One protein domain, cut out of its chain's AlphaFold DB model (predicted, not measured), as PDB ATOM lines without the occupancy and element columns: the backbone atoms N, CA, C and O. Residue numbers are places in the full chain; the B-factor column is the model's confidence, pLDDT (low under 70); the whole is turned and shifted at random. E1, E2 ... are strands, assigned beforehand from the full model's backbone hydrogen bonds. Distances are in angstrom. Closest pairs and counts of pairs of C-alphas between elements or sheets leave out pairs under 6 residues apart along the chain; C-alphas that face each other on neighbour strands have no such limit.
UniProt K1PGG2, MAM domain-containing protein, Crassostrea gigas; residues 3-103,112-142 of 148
ATOM      1  N   LEU A   3     630.804 382.254 464.230       79.62
ATOM      2  CA  LEU A   3     630.838 383.561 463.580       79.62
ATOM      3  C   LEU A   3     630.354 383.404 462.136       79.62
ATOM      4  O   LEU A   3     630.804 382.508 461.435       79.62
ATOM      5  N   ASN A   4     629.472 384.295 461.696       82.31
ATOM      6  CA  ASN A   4     628.942 384.326 460.335       82.31
ATOM      7  C   ASN A   4     628.841 385.790 459.892       82.31
ATOM      8  O   ASN A   4     628.396 386.640 460.675       82.31
ATOM      9  N   ALA A   5     629.265 386.083 458.665       82.19
ATOM     10  CA  ALA A   5     629.032 387.365 458.020       82.19
ATOM     11  C   ALA A   5     628.612 387.184 456.565       82.19
ATOM     12  O   ALA A   5     629.171 386.352 455.864       82.19
ATOM     13  N   SER A   6     627.694 388.031 456.093       71.38
ATOM     14  CA  SER A   6     627.222 387.987 454.703       71.38
ATOM     15  C   SER A   6     627.860 389.058 453.809       71.38
ATOM     16  O   SER A   6     628.275 388.720 452.715       71.38
ATOM     17  N   ASP A   7     627.999 390.311 454.273       68.19
ATOM     18  CA  ASP A   7     628.490 391.433 453.433       68.19
ATOM     19  C   ASP A   7     629.319 392.492 454.193       68.19
ATOM     20  O   ASP A   7     629.705 393.523 453.645       68.19
ATOM     21  N   THR A   8     629.560 392.297 455.489       80.62
ATOM     22  CA  THR A   8     630.301 393.251 456.326       80.62
ATOM     23  C   THR A   8     631.346 392.516 457.132       80.62
ATOM     24  O   THR A   8     631.035 391.469 457.693       80.62
ATOM     25  N   LEU A   9     632.547 393.085 457.249       81.19
ATOM     26  CA  LEU A   9     633.596 392.520 458.089       81.19
ATOM     27  C   LEU A   9     633.101 392.344 459.533       81.19
ATOM     28  O   LEU A   9     632.786 393.322 460.217       81.19
ATOM     29  N   CYS A  10     633.084 391.101 459.999       82.00
ATOM     30  CA  CYS A  10     632.771 390.741 461.374       82.00
ATOM     31  C   CYS A  10     633.997 390.116 462.027       82.00
ATOM     32  O   CYS A  10     634.639 389.244 461.442       82.00
ATOM     33  N   THR A  11     634.279 390.521 463.263       82.38
ATOM     34  CA  THR A  11     635.327 389.931 464.093       82.38
ATOM     35  C   THR A  11     634.754 389.463 465.424       82.38
ATOM     36  O   THR A  11     633.845 390.084 465.978       82.38
ATOM     37  N   ALA A  12     635.278 388.361 465.950       79.44
ATOM     38  CA  ALA A  12     634.936 387.862 467.276       79.44
ATOM     39  C   ALA A  12     636.143 387.164 467.904       79.44
ATOM     40  O   ALA A  12     636.926 386.525 467.203       79.44
ATOM     41  N   SER A  13     636.276 387.270 469.225       81.62
ATOM     42  CA  SER A  13     637.461 386.790 469.937       81.62
ATOM     43  C   SER A  13     637.081 385.957 471.164       81.62
ATOM     44  O   SER A  13     636.217 386.347 471.952       81.62
ATOM     45  N   LEU A  14     637.776 384.835 471.352       78.44
ATOM     46  CA  LEU A  14     637.802 384.021 472.566       78.44
ATOM     47  C   LEU A  14     639.100 384.289 473.307       78.44
ATOM     48  O   LEU A  14     640.179 384.249 472.714       78.44
ATOM     49  N   VAL A  15     639.005 384.528 474.608       77.88
ATOM     50  CA  VAL A  15     640.172 384.783 475.455       77.88
ATOM     51  C   VAL A  15     640.113 383.856 476.657       77.88
ATOM     52  O   VAL A  15     639.063 383.728 477.291       77.88
ATOM     53  N   SER A  16     641.238 383.224 476.996       73.31
ATOM     54  CA  SER A  16     641.325 382.454 478.234       73.31
ATOM     55  C   SER A  16     641.255 383.371 479.456       73.31
ATOM     56  O   SER A  16     641.911 384.414 479.522       73.31
ATOM     57  N   VAL A  17     640.475 382.962 480.459       66.25
ATOM     58  CA  VAL A  17     640.205 383.770 481.662       66.25
ATOM     59  C   VAL A  17     641.459 383.966 482.521       66.25
ATOM     60  O   VAL A  17     641.626 385.008 483.158       66.25
ATOM     61  N   ARG A  18     642.359 382.978 482.549       65.12
ATOM     62  CA  ARG A  18     643.553 382.988 483.403       65.12
ATOM     63  C   ARG A  18     644.824 382.777 482.602       65.12
ATOM     64  O   ARG A  18     644.814 382.279 481.478       65.12
ATOM     65  N   GLU A  19     645.923 383.160 483.237       63.84
ATOM     66  CA  GLU A  19     647.249 382.711 482.840       63.84
ATOM     67  C   GLU A  19     647.334 381.217 483.073       63.84
ATOM     68  O   GLU A  19     647.115 380.729 484.188       63.84
ATOM     69  N   ILE A  20     647.618 380.499 481.997       60.94
ATOM     70  CA  ILE A  20     647.806 379.071 482.073       60.94
ATOM     71  C   ILE A  20     649.254 378.871 482.548       60.94
ATOM     72  O   ILE A  20     650.223 379.241 481.899       60.94
ATOM     73  N   SER A  21     649.348 378.466 483.809       56.88
ATOM     74  CA  SER A  21     650.539 378.400 484.666       56.88
ATOM     75  C   SER A  21     651.596 377.372 484.248       56.88
ATOM     76  O   SER A  21     651.332 376.513 483.420       56.88
ATOM     77  N   PRO A  22     652.721 377.345 484.989       61.25
ATOM     78  CA  PRO A  22     654.009 377.869 484.569       61.25
ATOM     79  C   PRO A  22     654.711 376.839 483.669       61.25
ATOM     80  O   PRO A  22     655.617 376.132 484.108       61.25
ATOM     81  N   GLY A  23     654.237 376.665 482.448       69.19
ATOM     82  CA  GLY A  23     654.771 375.637 481.574       69.19
ATOM     83  C   GLY A  23     654.075 375.621 480.224       69.19
ATOM     84  O   GLY A  23     653.040 376.272 480.068       69.19
ATOM     85  N   PRO A  24     654.658 374.899 479.257       77.75
ATOM     86  CA  PRO A  24     654.019 374.662 477.975       77.75
ATOM     87  C   PRO A  24     652.646 374.031 478.196       77.75
ATOM     88  O   PRO A  24     652.501 373.113 479.005       77.75
ATOM     89  N   VAL A  25     651.642 374.541 477.492       80.19
ATOM     90  CA  VAL A  25     650.306 373.954 477.423       80.19
ATOM     91  C   VAL A  25     649.951 373.773 475.961       80.19
ATOM     92  O   VAL A  25     650.183 374.664 475.140       80.19
ATOM     93  N   CYS A  26     649.380 372.617 475.652       82.88
ATOM     94  CA  CYS A  26     648.825 372.332 474.347       82.88
ATOM     95  C   CYS A  26     647.309 372.534 474.376       82.88
ATOM     96  O   CYS A  26     646.609 372.005 475.243       82.88
ATOM     97  N   VAL A  27     646.800 373.300 473.416       82.88
ATOM     98  CA  VAL A  27     645.371 373.354 473.100       82.88
ATOM     99  C   VAL A  27     645.165 372.628 471.795       82.88
ATOM    100  O   VAL A  27     645.820 372.965 470.807       82.88
ATOM    101  N   SER A  28     644.227 371.688 471.785       86.12
ATOM    102  CA  SER A  28     643.671 371.167 470.544       86.12
ATOM    103  C   SER A  28     642.257 371.700 470.357       86.12
ATOM    104  O   SER A  28     641.538 371.943 471.328       86.12
ATOM    105  N   LEU A  29     641.884 371.962 469.111       88.25
ATOM    106  CA  LEU A  29     640.540 372.395 468.751       88.25
ATOM    107  C   LEU A  29     640.175 371.872 467.368       88.25
ATOM    108  O   LEU A  29     641.043 371.724 466.499       88.25
ATOM    109  N   TYR A  30     638.882 371.653 467.162       87.62
ATOM    110  CA  TYR A  30     638.317 371.428 465.845       87.62
ATOM    111  C   TYR A  30     637.760 372.741 465.307       87.62
ATOM    112  O   TYR A  30     637.104 373.498 466.030       87.62
ATOM    113  N   TYR A  31     638.024 373.033 464.038       91.56
ATOM    114  CA  TYR A  31     637.461 374.204 463.381       91.56
ATOM    115  C   TYR A  31     636.789 373.841 462.062       91.56
ATOM    116  O   TYR A  31     637.211 372.918 461.367       91.56
ATOM    117  N   TYR A  32     635.784 374.638 461.716       92.44
ATOM    118  CA  TYR A  32     635.208 374.776 460.385       92.44
ATOM    119  C   TYR A  32     635.410 376.222 459.938       92.44
ATOM    120  O   TYR A  32     635.115 377.147 460.697       92.44
ATOM    121  N   ILE A  33     635.921 376.422 458.730       92.75
ATOM    122  CA  ILE A  33     636.081 377.729 458.103       92.75
ATOM    123  C   ILE A  33     635.618 377.629 456.658       92.75
ATOM    124  O   ILE A  33     636.071 376.755 455.924       92.75
ATOM    125  N   ASP A  34     634.803 378.585 456.239       91.88
ATOM    126  CA  ASP A  34     634.418 378.759 454.844       91.88
ATOM    127  C   ASP A  34     634.771 380.162 454.338       91.88
ATOM    128  O   ASP A  34     634.834 381.117 455.117       91.88
ATOM    129  N   HIS A  35     634.951 380.277 453.024       92.00
ATOM    130  CA  HIS A  35     635.247 381.486 452.265       92.00
ATOM    131  C   HIS A  35     636.691 382.004 452.404       92.00
ATOM    132  O   HIS A  35     637.327 381.960 453.457       92.00
ATOM    133  N   ASN A  36     637.233 382.558 451.317       92.38
ATOM    134  CA  ASN A  36     638.634 383.009 451.243       92.38
ATOM    135  C   ASN A  36     638.926 384.329 451.986       92.38
ATOM    136  O   ASN A  36     640.085 384.675 452.216       92.38
ATOM    137  N   THR A  37     637.884 385.066 452.364       90.75
ATOM    138  CA  THR A  37     637.960 386.279 453.196       90.75
ATOM    139  C   THR A  37     637.904 385.967 454.691       90.75
ATOM    140  O   THR A  37     638.046 386.867 455.521       90.75
ATOM    141  N   THR A  38     637.711 384.699 455.052       92.56
ATOM    142  CA  THR A  38     637.640 384.256 456.437       92.56
ATOM    143  C   THR A  38     639.027 383.927 456.967       92.56
ATOM    144  O   THR A  38     639.847 383.302 456.299       92.56
ATOM    145  N   THR A  39     639.315 384.341 458.195       94.75
ATOM    146  CA  THR A  39     640.574 384.054 458.876       94.75
ATOM    147  C   THR A  39     640.332 383.695 460.334       94.75
ATOM    148  O   THR A  39     639.522 384.323 461.014       94.75
ATOM    149  N   LEU A  40     641.073 382.700 460.815       93.75
ATOM    150  CA  LEU A  40     641.153 382.323 462.220       93.75
ATOM    151  C   LEU A  40     642.594 382.523 462.684       93.75
ATOM    152  O   LEU A  40     643.526 381.926 462.147       93.75
ATOM    153  N   THR A  41     642.781 383.389 463.669       94.75
ATOM    154  CA  THR A  41     644.089 383.739 464.216       94.75
ATOM    155  C   THR A  41     644.170 383.263 465.653       94.75
ATOM    156  O   THR A  41     643.372 383.666 466.492       94.75
ATOM    157  N   ILE A  42     645.169 382.440 465.953       91.81
ATOM    158  CA  ILE A  42     645.469 381.990 467.307       91.81
ATOM    159  C   ILE A  42     646.753 382.678 467.751       91.81
ATOM    160  O   ILE A  42     647.794 382.593 467.095       91.81
ATOM    161  N   SER A  43     646.671 383.392 468.862       91.06
ATOM    162  CA  SER A  43     647.760 384.180 469.421       91.06
ATOM    163  C   SER A  43     647.927 383.890 470.902       91.06
ATOM    164  O   SER A  43     646.988 383.475 471.579       91.06
ATOM    165  N   GLN A  44     649.117 384.172 471.418       88.00
ATOM    166  CA  GLN A  44     649.351 384.252 472.854       88.00
ATOM    167  C   GLN A  44     649.587 385.697 473.272       88.00
ATOM    168  O   GLN A  44     650.221 386.463 472.542       88.00
ATOM    169  N   LYS A  45     649.091 386.062 474.452       83.69
ATOM    170  CA  LYS A  45     649.338 387.362 475.068       83.69
ATOM    171  C   LYS A  45     650.233 387.191 476.283       83.69
ATOM    172  O   LYS A  45     649.835 386.577 477.272       83.69
ATOM    173  N   ASP A  46     651.430 387.755 476.199       82.25
ATOM    174  CA  ASP A  46     652.375 387.776 477.301       82.25
ATOM    175  C   ASP A  46     651.826 388.620 478.459       82.25
ATOM    176  O   ASP A  46     651.424 389.772 478.287       82.25
ATOM    177  N   SER A  47     651.797 388.031 479.649       74.62
ATOM    178  CA  SER A  47     651.209 388.644 480.840       74.62
ATOM    179  C   SER A  47     651.995 389.844 481.361       74.62
ATOM    180  O   SER A  47     651.420 390.722 482.001       74.62
ATOM    181  N   THR A  48     653.305 389.883 481.100       79.62
ATOM    182  CA  THR A  48     654.228 390.863 481.686       79.62
ATOM    183  C   THR A  48     654.349 392.102 480.804       79.62
ATOM    184  O   THR A  48     654.230 393.231 481.270       79.62
ATOM    185  N   SER A  49     654.577 391.890 479.512       84.50
ATOM    186  CA  SER A  49     654.726 392.923 478.489       84.50
ATOM    187  C   SER A  49     653.395 393.332 477.857       84.50
ATOM    188  O   SER A  49     653.311 394.389 477.235       84.50
ATOM    189  N   GLY A  50     652.357 392.498 477.977       83.19
ATOM    190  CA  GLY A  50     651.093 392.673 477.267       83.19
ATOM    191  C   GLY A  50     651.191 392.422 475.759       83.19
ATOM    192  O   GLY A  50     650.197 392.634 475.060       83.19
ATOM    193  N   GLN A  51     652.358 392.000 475.254       87.31
ATOM    194  CA  GLN A  51     652.600 391.765 473.835       87.31
ATOM    195  C   GLN A  51     651.795 390.563 473.341       87.31
ATOM    196  O   GLN A  51     651.803 389.498 473.958       87.31
ATOM    197  N   THR A  52     651.126 390.733 472.202       89.88
ATOM    198  CA  THR A  52     650.445 389.647 471.496       89.88
ATOM    199  C   THR A  52     651.354 389.101 470.403       89.88
ATOM    200  O   THR A  52     651.835 389.861 469.562       89.88
ATOM    201  N   THR A  53     651.542 387.785 470.387       91.19
ATOM    202  CA  THR A  53     652.315 387.071 469.368       91.19
ATOM    203  C   THR A  53     651.411 386.069 468.673       91.19
ATOM    204  O   THR A  53     650.833 385.198 469.325       91.19
ATOM    205  N   THR A  54     651.292 386.177 467.349       93.69
ATOM    206  CA  THR A  54     650.562 385.198 466.539       93.69
ATOM    207  C   THR A  54     651.317 383.876 466.520       93.69
ATOM    208  O   THR A  54     652.486 383.834 466.143       93.69
ATOM    209  N   ILE A  55     650.632 382.807 466.916       91.12
ATOM    210  CA  ILE A  55     651.140 381.434 466.866       91.12
ATOM    211  C   ILE A  55     650.741 380.802 465.538       91.12
ATOM    212  O   ILE A  55     651.565 380.208 464.849       91.12
ATOM    213  N   MET A  56     649.471 380.957 465.167       93.00
ATOM    214  CA  MET A  56     648.901 380.337 463.982       93.00
ATOM    215  C   MET A  56     647.906 381.279 463.318       93.00
ATOM    216  O   MET A  56     647.147 381.981 463.987       93.00
ATOM    217  N   LYS A  57     647.898 381.271 461.987       94.94
ATOM    218  CA  LYS A  57     646.882 381.940 461.183       94.94
ATOM    219  C   LYS A  57     646.394 380.979 460.113       94.94
ATOM    220  O   LYS A  57     647.180 380.543 459.276       94.94
ATOM    221  N   ILE A  58     645.103 380.689 460.141       94.00
ATOM    222  CA  ILE A  58     644.414 379.892 459.136       94.00
ATOM    223  C   ILE A  58     643.630 380.865 458.263       94.00
ATOM    224  O   ILE A  58     642.886 381.709 458.766       94.00
ATOM    225  N   VAL A  59     643.844 380.777 456.955       94.00
ATOM    226  CA  VAL A  59     643.069 381.509 455.953       94.00
ATOM    227  C   VAL A  59     642.103 380.516 455.333       94.00
ATOM    228  O   VAL A  59     642.510 379.412 454.976       94.00
ATOM    229  N   GLY A  60     640.836 380.901 455.263       88.44
ATOM    230  CA  GLY A  60     639.787 380.073 454.708       88.44
ATOM    231  C   GLY A  60     639.959 379.814 453.218       88.44
ATOM    232  O   GLY A  60     640.654 380.528 452.491       88.44
ATOM    233  N   SER A  61     639.288 378.765 452.778       86.31
ATOM    234  CA  SER A  61     639.008 378.445 451.383       86.31
ATOM    235  C   SER A  61     637.592 377.863 451.330       86.31
ATOM    236  O   SER A  61     636.841 378.050 452.282       86.31
ATOM    237  N   GLU A  62     637.212 377.176 450.253       85.75
ATOM    238  CA  GLU A  62     635.914 376.487 450.197       85.75
ATOM    239  C   GLU A  62     635.835 375.420 451.305       85.75
ATOM    240  O   GLU A  62     636.622 374.471 451.292       85.75
ATOM    241  N   GLU A  63     634.937 375.635 452.272       84.81
ATOM    242  CA  GLU A  63     634.494 374.699 453.321       84.81
ATOM    243  C   GLU A  63     635.575 373.748 453.884       84.81
ATOM    244  O   GLU A  63     635.584 372.537 453.642       84.81
ATOM    245  N   VAL A  64     636.493 374.271 454.698       89.38
ATOM    246  CA  VAL A  64     637.559 373.482 455.331       89.38
ATOM    247  C   VAL A  64     637.215 373.166 456.776       89.38
ATOM    248  O   VAL A  64     636.965 374.067 457.573       89.38
ATOM    249  N   SER A  65     637.315 371.887 457.143       90.88
ATOM    250  CA  SER A  65     637.285 371.459 458.545       90.88
ATOM    251  C   SER A  65     638.545 370.689 458.909       90.88
ATOM    252  O   SER A  65     638.944 369.786 458.174       90.88
ATOM    253  N   SER A  66     639.171 371.011 460.039       91.19
ATOM    254  CA  SER A  66     640.361 370.293 460.503       91.19
ATOM    255  C   SER A  66     640.549 370.409 462.008       91.19
ATOM    256  O   SER A  66     640.063 371.334 462.657       91.19
ATOM    257  N   TRP A  67     641.320 369.468 462.542       88.12
ATOM    258  CA  TRP A  67     641.951 369.604 463.846       88.12
ATOM    259  C   TRP A  67     643.202 370.465 463.736       88.12
ATOM    260  O   TRP A  67     643.911 370.421 462.725       88.12
ATOM    261  N   THR A  68     643.476 371.228 464.786       89.06
ATOM    262  CA  THR A  68     644.768 371.876 464.979       89.06
ATOM    263  C   THR A  68     645.183 371.829 466.439       89.06
ATOM    264  O   THR A  68     644.344 371.768 467.338       89.06
ATOM    265  N   GLU A  69     646.493 371.875 466.651       86.94
ATOM    266  CA  GLU A  69     647.132 371.854 467.955       86.94
ATOM    267  C   GLU A  69     648.113 373.018 468.053       86.94
ATOM    268  O   GLU A  69     648.889 373.289 467.131       86.94
ATOM    269  N   VAL A  70     648.066 373.732 469.172       86.69
ATOM    270  CA  VAL A  70     648.889 374.916 469.407       86.69
ATOM    271  C   VAL A  70     649.518 374.874 470.789       86.69
ATOM    272  O   VAL A  70     648.846 374.683 471.803       86.69
ATOM    273  N   MET A  71     650.824 375.121 470.809       84.00
ATOM    274  CA  MET A  71     651.600 375.316 472.026       84.00
ATOM    275  C   MET A  71     651.564 376.778 472.455       84.00
ATOM    276  O   MET A  71     651.840 377.670 471.650       84.00
ATOM    277  N   PHE A  72     651.299 377.034 473.732       81.25
ATOM    278  CA  PHE A  72     651.391 378.368 474.325       81.25
ATOM    279  C   PHE A  72     651.885 378.292 475.770       81.25
ATOM    280  O   PHE A  72     651.793 377.262 476.431       81.25
ATOM    281  N   ASN A  73     652.412 379.416 476.257       76.25
ATOM    282  CA  ASN A  73     653.010 379.514 477.596       76.25
ATOM    283  C   ASN A  73     652.247 380.458 478.541       76.25
ATOM    284  O   ASN A  73     652.652 380.643 479.685       76.25
ATOM    285  N   THR A  74     651.214 381.145 478.043       77.19
ATOM    286  CA  THR A  74     650.547 382.242 478.761       77.19
ATOM    287  C   THR A  74     649.034 382.240 478.514       77.19
ATOM    288  O   THR A  74     648.360 381.261 478.832       77.19
ATOM    289  N   ARG A  75     648.459 383.338 478.004       79.56
ATOM    290  CA  ARG A  75     647.025 383.462 477.708       79.56
ATOM    291  C   ARG A  75     646.788 383.247 476.229       79.56
ATOM    292  O   ARG A  75     647.432 383.914 475.420       79.56
ATOM    293  N   ILE A  76     645.835 382.389 475.891       83.44
ATOM    294  CA  ILE A  76     645.431 382.158 474.507       83.44
ATOM    295  C   ILE A  76     644.342 383.158 474.099       83.44
ATOM    296  O   ILE A  76     643.411 383.453 474.856       83.44
ATOM    297  N   LEU A  77     644.494 383.697 472.894       85.88
ATOM    298  CA  LEU A  77     643.542 384.548 472.194       85.88
ATOM    299  C   LEU A  77     643.251 383.893 470.847       85.88
ATOM    300  O   LEU A  77     644.157 383.738 470.030       85.88
ATOM    301  N   ILE A  78     641.996 383.538 470.611       88.81
ATOM    302  CA  ILE A  78     641.528 383.005 469.334       88.81
ATOM    303  C   ILE A  78     640.602 384.045 468.721       88.81
ATOM    304  O   ILE A  78     639.601 384.404 469.326       88.81
ATOM    305  N   GLU A  79     640.932 384.544 467.540       90.06
ATOM    306  CA  GLU A  79     640.177 385.585 466.852       90.06
ATOM    307  C   GLU A  79     639.728 385.100 465.478       90.06
ATOM    308  O   GLU A  79     640.543 384.700 464.648       90.06
ATOM    309  N   GLY A  80     638.423 385.148 465.244       88.62
ATOM    310  CA  GLY A  80     637.814 384.934 463.942       88.62
ATOM    311  C   GLY A  80     637.513 386.267 463.264       88.62
ATOM    312  O   GLY A  80     637.043 387.197 463.917       88.62
ATOM    313  N   SER A  81     637.751 386.350 461.959       91.75
ATOM    314  CA  SER A  81     637.436 387.510 461.125       91.75
ATOM    315  C   SER A  81     636.915 387.045 459.771       91.75
ATOM    316  O   SER A  81     637.579 386.238 459.129       91.75
ATOM    317  N   THR A  82     635.775 387.552 459.311       90.62
ATOM    318  CA  THR A  82     635.180 387.146 458.026       90.62
ATOM    319  C   THR A  82     634.382 388.265 457.362       90.62
ATOM    320  O   THR A  82     633.816 389.123 458.038       90.62
ATOM    321  N   GLU A  83     634.342 388.239 456.031       86.94
ATOM    322  CA  GLU A  83     633.533 389.099 455.166       86.94
ATOM    323  C   GLU A  83     632.893 388.207 454.088       86.94
ATOM    324  O   GLU A  83     633.464 388.033 453.012       86.94
ATOM    325  N   GLY A  84     631.763 387.568 454.406       84.62
ATOM    326  CA  GLY A  84     631.050 386.673 453.482       84.62
ATOM    327  C   GLY A  84     631.204 385.171 453.751       84.62
ATOM    328  O   GLY A  84     630.858 384.378 452.884       84.62
ATOM    329  N   GLY A  85     631.731 384.770 454.910       88.44
ATOM    330  CA  GLY A  85     631.903 383.364 455.270       88.44
ATOM    331  C   GLY A  85     631.555 383.048 456.719       88.44
ATOM    332  O   GLY A  85     630.967 383.851 457.455       88.44
ATOM    333  N   GLU A  86     631.947 381.848 457.130       88.31
ATOM    334  CA  GLU A  86     631.585 381.281 458.423       88.31
ATOM    335  C   GLU A  86     632.795 380.683 459.138       88.31
ATOM    336  O   GLU A  86     633.725 380.165 458.520       88.31
ATOM    337  N   ILE A  87     632.771 380.753 460.468       89.12
ATOM    338  CA  ILE A  87     633.725 380.093 461.355       89.12
ATOM    339  C   ILE A  87     632.939 379.368 462.437       89.12
ATOM    340  O   ILE A  87     632.156 379.992 463.158       89.12
ATOM    341  N   ALA A  88     633.216 378.084 462.625       90.25
ATOM    342  CA  ALA A  88     632.840 377.355 463.826       90.25
ATOM    343  C   ALA A  88     634.090 376.795 464.510       90.25
ATOM    344  O   ALA A  88     635.037 376.373 463.852       90.25
ATOM    345  N   ILE A  89     634.090 376.810 465.838       87.75
ATOM    346  CA  ILE A  89     635.126 376.205 466.678       87.75
ATOM    347  C   ILE A  89     634.422 375.330 467.696       87.75
ATOM    348  O   ILE A  89     633.507 375.822 468.374       87.75
ATOM    349  N   ASP A  90     634.885 374.098 467.825       85.88
ATOM    350  CA  ASP A  90     634.369 373.118 468.770       85.88
ATOM    351  C   ASP A  90     635.497 372.268 469.373       85.88
ATOM    352  O   ASP A  90     636.661 372.392 468.980       85.88
ATOM    353  N   ASP A  91     635.144 371.438 470.355       84.00
ATOM    354  CA  ASP A  91     636.017 370.443 470.989       84.00
ATOM    355  C   ASP A  91     637.370 371.001 471.470       84.00
ATOM    356  O   ASP A  91     638.424 370.379 471.332       84.00
ATOM    357  N   VAL A  92     637.347 372.209 472.042       81.25
ATOM    358  CA  VAL A  92     638.545 372.825 472.619       81.25
ATOM    359  C   VAL A  92     638.966 372.034 473.852       81.25
ATOM    360  O   VAL A  92     638.262 372.025 474.863       81.25
ATOM    361  N   THR A  93     640.142 371.420 473.791       78.88
ATOM    362  CA  THR A  93     640.757 370.710 474.916       78.88
ATOM    363  C   THR A  93     642.079 371.360 475.288       78.88
ATOM    364  O   THR A  93     642.772 371.935 474.447       78.88
ATOM    365  N   VAL A  94     642.418 371.295 476.574       76.31
ATOM    366  CA  VAL A  94     643.634 371.879 477.138       76.31
ATOM    367  C   VAL A  94     644.377 370.780 477.880       76.31
ATOM    368  O   VAL A  94     643.832 370.216 478.825       76.31
ATOM    369  N   GLN A  95     645.621 370.517 477.492       78.44
ATOM    370  CA  GLN A  95     646.503 369.592 478.197       78.44
ATOM    371  C   GLN A  95     647.780 370.312 478.637       78.44
ATOM    372  O   GLN A  95     648.390 371.067 477.877       78.44
ATOM    373  N   TYR A  96     648.192 370.084 479.881       79.19
ATOM    374  CA  TYR A  96     649.469 370.588 480.378       79.19
ATOM    375  C   TYR A  96     650.626 369.776 479.788       79.19
ATOM    376  O   TYR A  96     650.562 368.550 479.721       79.19
ATOM    377  N   GLY A  97     651.706 370.457 479.410       79.44
ATOM    378  CA  GLY A  97     652.850 369.865 478.725       79.44
ATOM    379  C   GLY A  97     652.822 370.087 477.214       79.44
ATOM    380  O   GLY A  97     652.033 370.873 476.688       79.44
ATOM    381  N   ASP A  98     653.736 369.408 476.525       81.88
ATOM    382  CA  ASP A  98     653.890 369.514 475.075       81.88
ATOM    383  C   ASP A  98     652.699 368.895 474.318       81.88
ATOM    384  O   ASP A  98     652.025 367.984 474.808       81.88
ATOM    385  N   CYS A  99     652.436 369.379 473.099       80.19
ATOM    386  CA  CYS A  99     651.474 368.751 472.198       80.19
ATOM    387  C   CYS A  99     651.962 367.347 471.826       80.19
ATOM    388  O   CYS A  99     653.175 367.138 471.680       80.19
ATOM    389  N   PRO A 100     651.047 366.376 471.659       77.62
ATOM    390  CA  PRO A 100     651.445 365.039 471.276       77.62
ATOM    391  C   PRO A 100     652.092 365.102 469.894       77.62
ATOM    392  O   PRO A 100     651.561 365.692 468.956       77.62
ATOM    393  N   ILE A 101     653.261 364.483 469.746       68.12
ATOM    394  CA  ILE A 101     653.836 364.310 468.416       68.12
ATOM    395  C   ILE A 101     653.021 363.210 467.743       68.12
ATOM    396  O   ILE A 101     653.167 362.035 468.087       68.12
ATOM    397  N   TRP A 102     652.182 363.581 466.775       53.19
ATOM    398  CA  TRP A 102     651.565 362.629 465.854       53.19
ATOM    399  C   TRP A 102     652.653 362.044 464.954       53.19
ATOM    400  O   TRP A 102     652.863 362.458 463.816       53.19
ATOM    401  N   ILE A 103     653.400 361.081 465.485       40.91
ATOM    402  CA  ILE A 103     654.103 360.125 464.645       40.91
ATOM    403  C   ILE A 103     652.981 359.311 464.009       40.91
ATOM    404  O   ILE A 103     652.172 358.740 464.741       40.91
ATOM    405  N   VAL A 112     646.750 358.197 475.504       34.72
ATOM    406  CA  VAL A 112     647.001 358.457 476.927       34.72
ATOM    407  C   VAL A 112     645.963 359.483 477.368       34.72
ATOM    408  O   VAL A 112     645.831 360.528 476.738       34.72
ATOM    409  N   ALA A 113     645.166 359.137 478.378       32.84
ATOM    410  CA  ALA A 113     644.130 360.007 478.918       32.84
ATOM    411  C   ALA A 113     644.755 361.321 479.414       32.84
ATOM    412  O   ALA A 113     645.629 361.297 480.279       32.84
ATOM    413  N   SER A 114     644.321 362.441 478.832       36.50
ATOM    414  CA  SER A 114     644.494 363.766 479.422       36.50
ATOM    415  C   SER A 114     643.538 363.865 480.604       36.50
ATOM    416  O   SER A 114     642.403 363.403 480.494       36.50
ATOM    417  N   ASP A 115     643.970 364.472 481.708       34.31
ATOM    418  CA  ASP A 115     643.026 364.970 482.706       34.31
ATOM    419  C   ASP A 115     642.023 365.876 481.969       34.31
ATOM    420  O   ASP A 115     642.424 366.833 481.296       34.31
ATOM    421  N   ASP A 116     640.740 365.511 481.996       32.69
ATOM    422  CA  ASP A 116     639.676 366.220 481.283       32.69
ATOM    423  C   ASP A 116     639.460 367.592 481.938       32.69
ATOM    424  O   ASP A 116     638.707 367.747 482.899       32.69
ATOM    425  N   VAL A 117     640.118 368.626 481.413       37.50
ATOM    426  CA  VAL A 117     639.817 370.009 481.790       37.50
ATOM    427  C   VAL A 117     638.482 370.389 481.152       37.50
ATOM    428  O   VAL A 117     638.393 370.652 479.953       37.50
ATOM    429  N   THR A 118     637.429 370.448 481.968       34.28
ATOM    430  CA  THR A 118     636.114 370.925 481.527       34.28
ATOM    431  C   THR A 118     636.171 372.431 481.279       34.28
ATOM    432  O   THR A 118     636.276 373.225 482.215       34.28
ATOM    433  N   VAL A 119     636.078 372.835 480.012       37.81
ATOM    434  CA  VAL A 119     635.887 374.238 479.629       37.81
ATOM    435  C   VAL A 119     634.417 374.599 479.827       37.81
ATOM    436  O   VAL A 119     633.547 374.137 479.090       37.81
ATOM    437  N   LEU A 120     634.126 375.431 480.828       34.72
ATOM    438  CA  LEU A 120     632.789 375.992 481.017       34.72
ATOM    439  C   LEU A 120     632.627 377.247 480.153       34.72
ATOM    440  O   LEU A 120     633.412 378.191 480.255       34.72
ATOM    441  N   TYR A 121     631.590 377.253 479.315       38.66
ATOM    442  CA  TYR A 121     631.141 378.426 478.571       38.66
ATOM    443  C   TYR A 121     630.040 379.126 479.374       38.66
ATOM    444  O   TYR A 121     628.963 378.555 479.542       38.66
ATOM    445  N   ASP A 122     630.266 380.356 479.844       30.28
ATOM    446  CA  ASP A 122     629.178 381.177 480.391       30.28
ATOM    447  C   ASP A 122     628.637 382.094 479.284       30.28
ATOM    448  O   ASP A 122     629.276 383.067 478.878       30.28
ATOM    449  N   PHE A 123     627.476 381.733 478.734       37.47
ATOM    450  CA  PHE A 123     626.745 382.543 477.763       37.47
ATOM    451  C   PHE A 123     625.607 383.253 478.497       37.47
ATOM    452  O   PHE A 123     624.601 382.627 478.828       37.47
ATOM    453  N   ASN A 124     625.745 384.561 478.742       35.50
ATOM    454  CA  ASN A 124     624.668 385.374 479.310       35.50
ATOM    455  C   ASN A 124     624.014 386.260 478.228       35.50
ATOM    456  O   ASN A 124     624.469 387.386 478.007       35.50
ATOM    457  N   PRO A 125     622.936 385.794 477.570       39.06
ATOM    458  CA  PRO A 125     622.283 386.530 476.487       39.06
ATOM    459  C   PRO A 125     621.557 387.804 476.941       39.06
ATOM    460  O   PRO A 125     621.199 388.623 476.101       39.06
ATOM    461  N   GLU A 126     621.322 387.993 478.244       36.94
ATOM    462  CA  GLU A 126     620.513 389.107 478.758       36.94
ATOM    463  C   GLU A 126     621.331 390.365 479.091       36.94
ATOM    464  O   GLU A 126     620.755 391.426 479.337       36.94
ATOM    465  N   LYS A 127     622.669 390.281 479.092       37.12
ATOM    466  CA  LYS A 127     623.555 391.412 479.424       37.12
ATOM    467  C   LYS A 127     624.233 392.073 478.224       37.12
ATOM    468  O   LYS A 127     624.924 393.073 478.419       37.12
ATOM    469  N   GLU A 128     624.024 391.582 477.005       42.75
ATOM    470  CA  GLU A 128     624.693 392.115 475.815       42.75
ATOM    471  C   GLU A 128     623.744 392.869 474.876       42.75
ATOM    472  O   GLU A 128     622.617 392.465 474.597       42.75
ATOM    473  N   ASN A 129     624.221 394.014 474.385       38.88
ATOM    474  CA  ASN A 129     623.523 394.837 473.407       38.88
ATOM    475  C   ASN A 129     623.359 394.046 472.090       38.88
ATOM    476  O   ASN A 129     624.375 393.677 471.501       38.88
ATOM    477  N   PRO A 130     622.138 393.864 471.551       40.78
ATOM    478  CA  PRO A 130     621.898 393.114 470.311       40.78
ATOM    479  C   PRO A 130     622.551 393.726 469.057       40.78
ATOM    480  O   PRO A 130     622.495 393.129 467.986       40.78
ATOM    481  N   ARG A 131     623.164 394.916 469.163       35.53
ATOM    482  CA  ARG A 131     623.968 395.557 468.106       35.53
ATOM    483  C   ARG A 131     625.486 395.428 468.287       35.53
ATOM    484  O   ARG A 131     626.221 395.954 467.456       35.53
ATOM    485  N   SER A 132     625.964 394.784 469.351       35.34
ATOM    486  CA  SER A 132     627.391 394.492 469.520       35.34
ATOM    487  C   SER A 132     627.749 393.252 468.702       35.34
ATOM    488  O   SER A 132     627.308 392.149 469.013       35.34
ATOM    489  N   THR A 133     628.546 393.422 467.649       37.59
ATOM    490  CA  THR A 133     629.148 392.320 466.875       37.59
ATOM    491  C   THR A 133     630.293 391.629 467.620       37.59
ATOM    492  O   THR A 133     630.787 390.602 467.168       37.59
ATOM    493  N   GLN A 134     630.684 392.146 468.786       33.62
ATOM    494  CA  GLN A 134     631.702 391.555 469.641       33.62
ATOM    495  C   GLN A 134     631.018 390.637 470.660       33.62
ATOM    496  O   GLN A 134     630.411 391.119 471.613       33.62
ATOM    497  N   ARG A 135     631.084 389.321 470.425       37.47
ATOM    498  CA  ARG A 135     630.676 388.296 471.396       37.47
ATOM    499  C   ARG A 135     631.923 387.790 472.101       37.47
ATOM    500  O   ARG A 135     632.742 387.109 471.484       37.47
ATOM    501  N   THR A 136     632.092 388.144 473.367       33.41
ATOM    502  CA  THR A 136     633.184 387.622 474.191       33.41
ATOM    503  C   THR A 136     632.694 386.354 474.872       33.41
ATOM    504  O   THR A 136     631.913 386.416 475.813       33.41
ATOM    505  N   VAL A 137     633.139 385.191 474.396       35.56
ATOM    506  CA  VAL A 137     632.919 383.936 475.124       35.56
ATOM    507  C   VAL A 137     634.162 383.668 475.968       35.56
ATOM    508  O   VAL A 137     635.279 383.563 475.453       35.56
ATOM    509  N   CYS A 138     633.959 383.622 477.282       32.03
ATOM    510  CA  CYS A 138     635.003 383.359 478.261       32.03
ATOM    511  C   CYS A 138     635.293 381.855 478.316       32.03
ATOM    512  O   CYS A 138     634.376 381.059 478.498       32.03
ATOM    513  N   VAL A 139     636.566 381.481 478.179       38.44
ATOM    514  CA  VAL A 139     637.048 380.105 478.381       38.44
ATOM    515  C   VAL A 139     637.635 380.025 479.786       38.44
ATOM    516  O   VAL A 139     638.734 380.545 480.031       38.44
ATOM    517  N   GLU A 140     636.910 379.418 480.728       36.25
ATOM    518  CA  GLU A 140     637.440 379.151 482.066       36.25
ATOM    519  C   GLU A 140     638.134 377.784 482.099       36.25
ATOM    520  O   GLU A 140     637.518 376.747 481.875       36.25
ATOM    521  N   VAL A 141     639.442 377.804 482.369       38.56
ATOM    522  CA  VAL A 141     640.244 376.612 482.663       38.56
ATOM    523  C   VAL A 141     640.264 376.449 484.177       38.56
ATOM    524  O   VAL A 141     640.917 377.227 484.881       38.56
ATOM    525  N   LEU A 142     639.520 375.468 484.679       36.19
ATOM    526  CA  LEU A 142     639.540 375.093 486.087       36.19
ATOM    527  C   LEU A 142     640.659 374.074 486.305       36.19
ATOM    528  O   LEU A 142     640.730 373.065 485.611       36.19
TER     529      LEU A 142
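Overview. This is residues 3 to 103 and 112 to 142 of the 148 residues of the protein "MAM domain-containing protein" of Crassostrea gigas (UniProt K1PGG2). Two twisted sheets lie face to face as a sandwich, a large one of six strands and a smaller one of three, their strands running nearly along the same line. The last two strands of the large sheet, E9 and E8, are loosely joined at one side, where E8 comes near E7 of the smaller sheet. The printed part has 132 residues with nine named strands, E1 to E9 in chain order, and no named helix: the class is all strand. The large sheet, order E4, E3, E6, E1, E9, E8, is mixed, and the small one, E5, E2, E7, is all antiparallel. The whole is compact, with a radius of gyration of the C-alphas of 15.2 A and spans of 42 by 38 by 30 A.

Arrangement. In the large sheet, E3, residues 39 to 45, and E4, residues 52 to 59, form a hairpin, with N 42 and O 56 2.8 A apart. E6, residues 75 to 82, is antiparallel to E3, N 41 and O 79 being 2.8 A apart. E1, residues 10 to 16, is antiparallel to E6, N 14 and O 78 being 2.8 A apart. E9, residues 137 to 141, is parallel to E1 at 19 degrees, with N 139 and O 15 3.5 A apart. E8, residues 119 to 121, and E9 meet only at a point. In the other sheet, E2, residues 25 to 33, is the inner strand between E5, residues 64 to 72, and E7, residues 86 to 96; N 29 and O 68 are 3.0 A apart, as are N 28 and O 93. The facing parts of the sheets are 10.0 A centre to centre, their best planes 7 degrees apart. The closest C-alphas of E4 and E5 are those of Ile 55 and Val 70, 7.3 A apart; those of E7 and E8 are Val 92 and Val 119, 7.6 A apart.

Along the chain. E1 begins at C-alpha 10, (632.771, 390.741, 461.374), and is 20.6 A long. E2 measures 24.3 A and bends by 50 degrees at residue 30; E5, 24.0 A, bends by 52 degrees at residue 67. E3 measures 18.7 A; E4, 19.0 A, bends by 65 degrees at residue 55. E6 measures 23.3 A, E7 30.3 A, E8 6.4 A and E9 12.8 A. E9 ends at C-alpha 141, (640.244, 376.612, 482.663).

Size, cuts and confidence. The C-alphas of Ile 103 and Asn 129, the two farthest apart, are 47.1 A apart. Residues 104 to 111 are not printed, and C-alphas 103 and 112 are 14.3 A apart across this cut. The link from E8 to E9, residues 122 to 136, is long. The mean pLDDT of the printed part is 72.0; residues 7, 17 to 23, 101 to 103 and 112 to 142 are under 70.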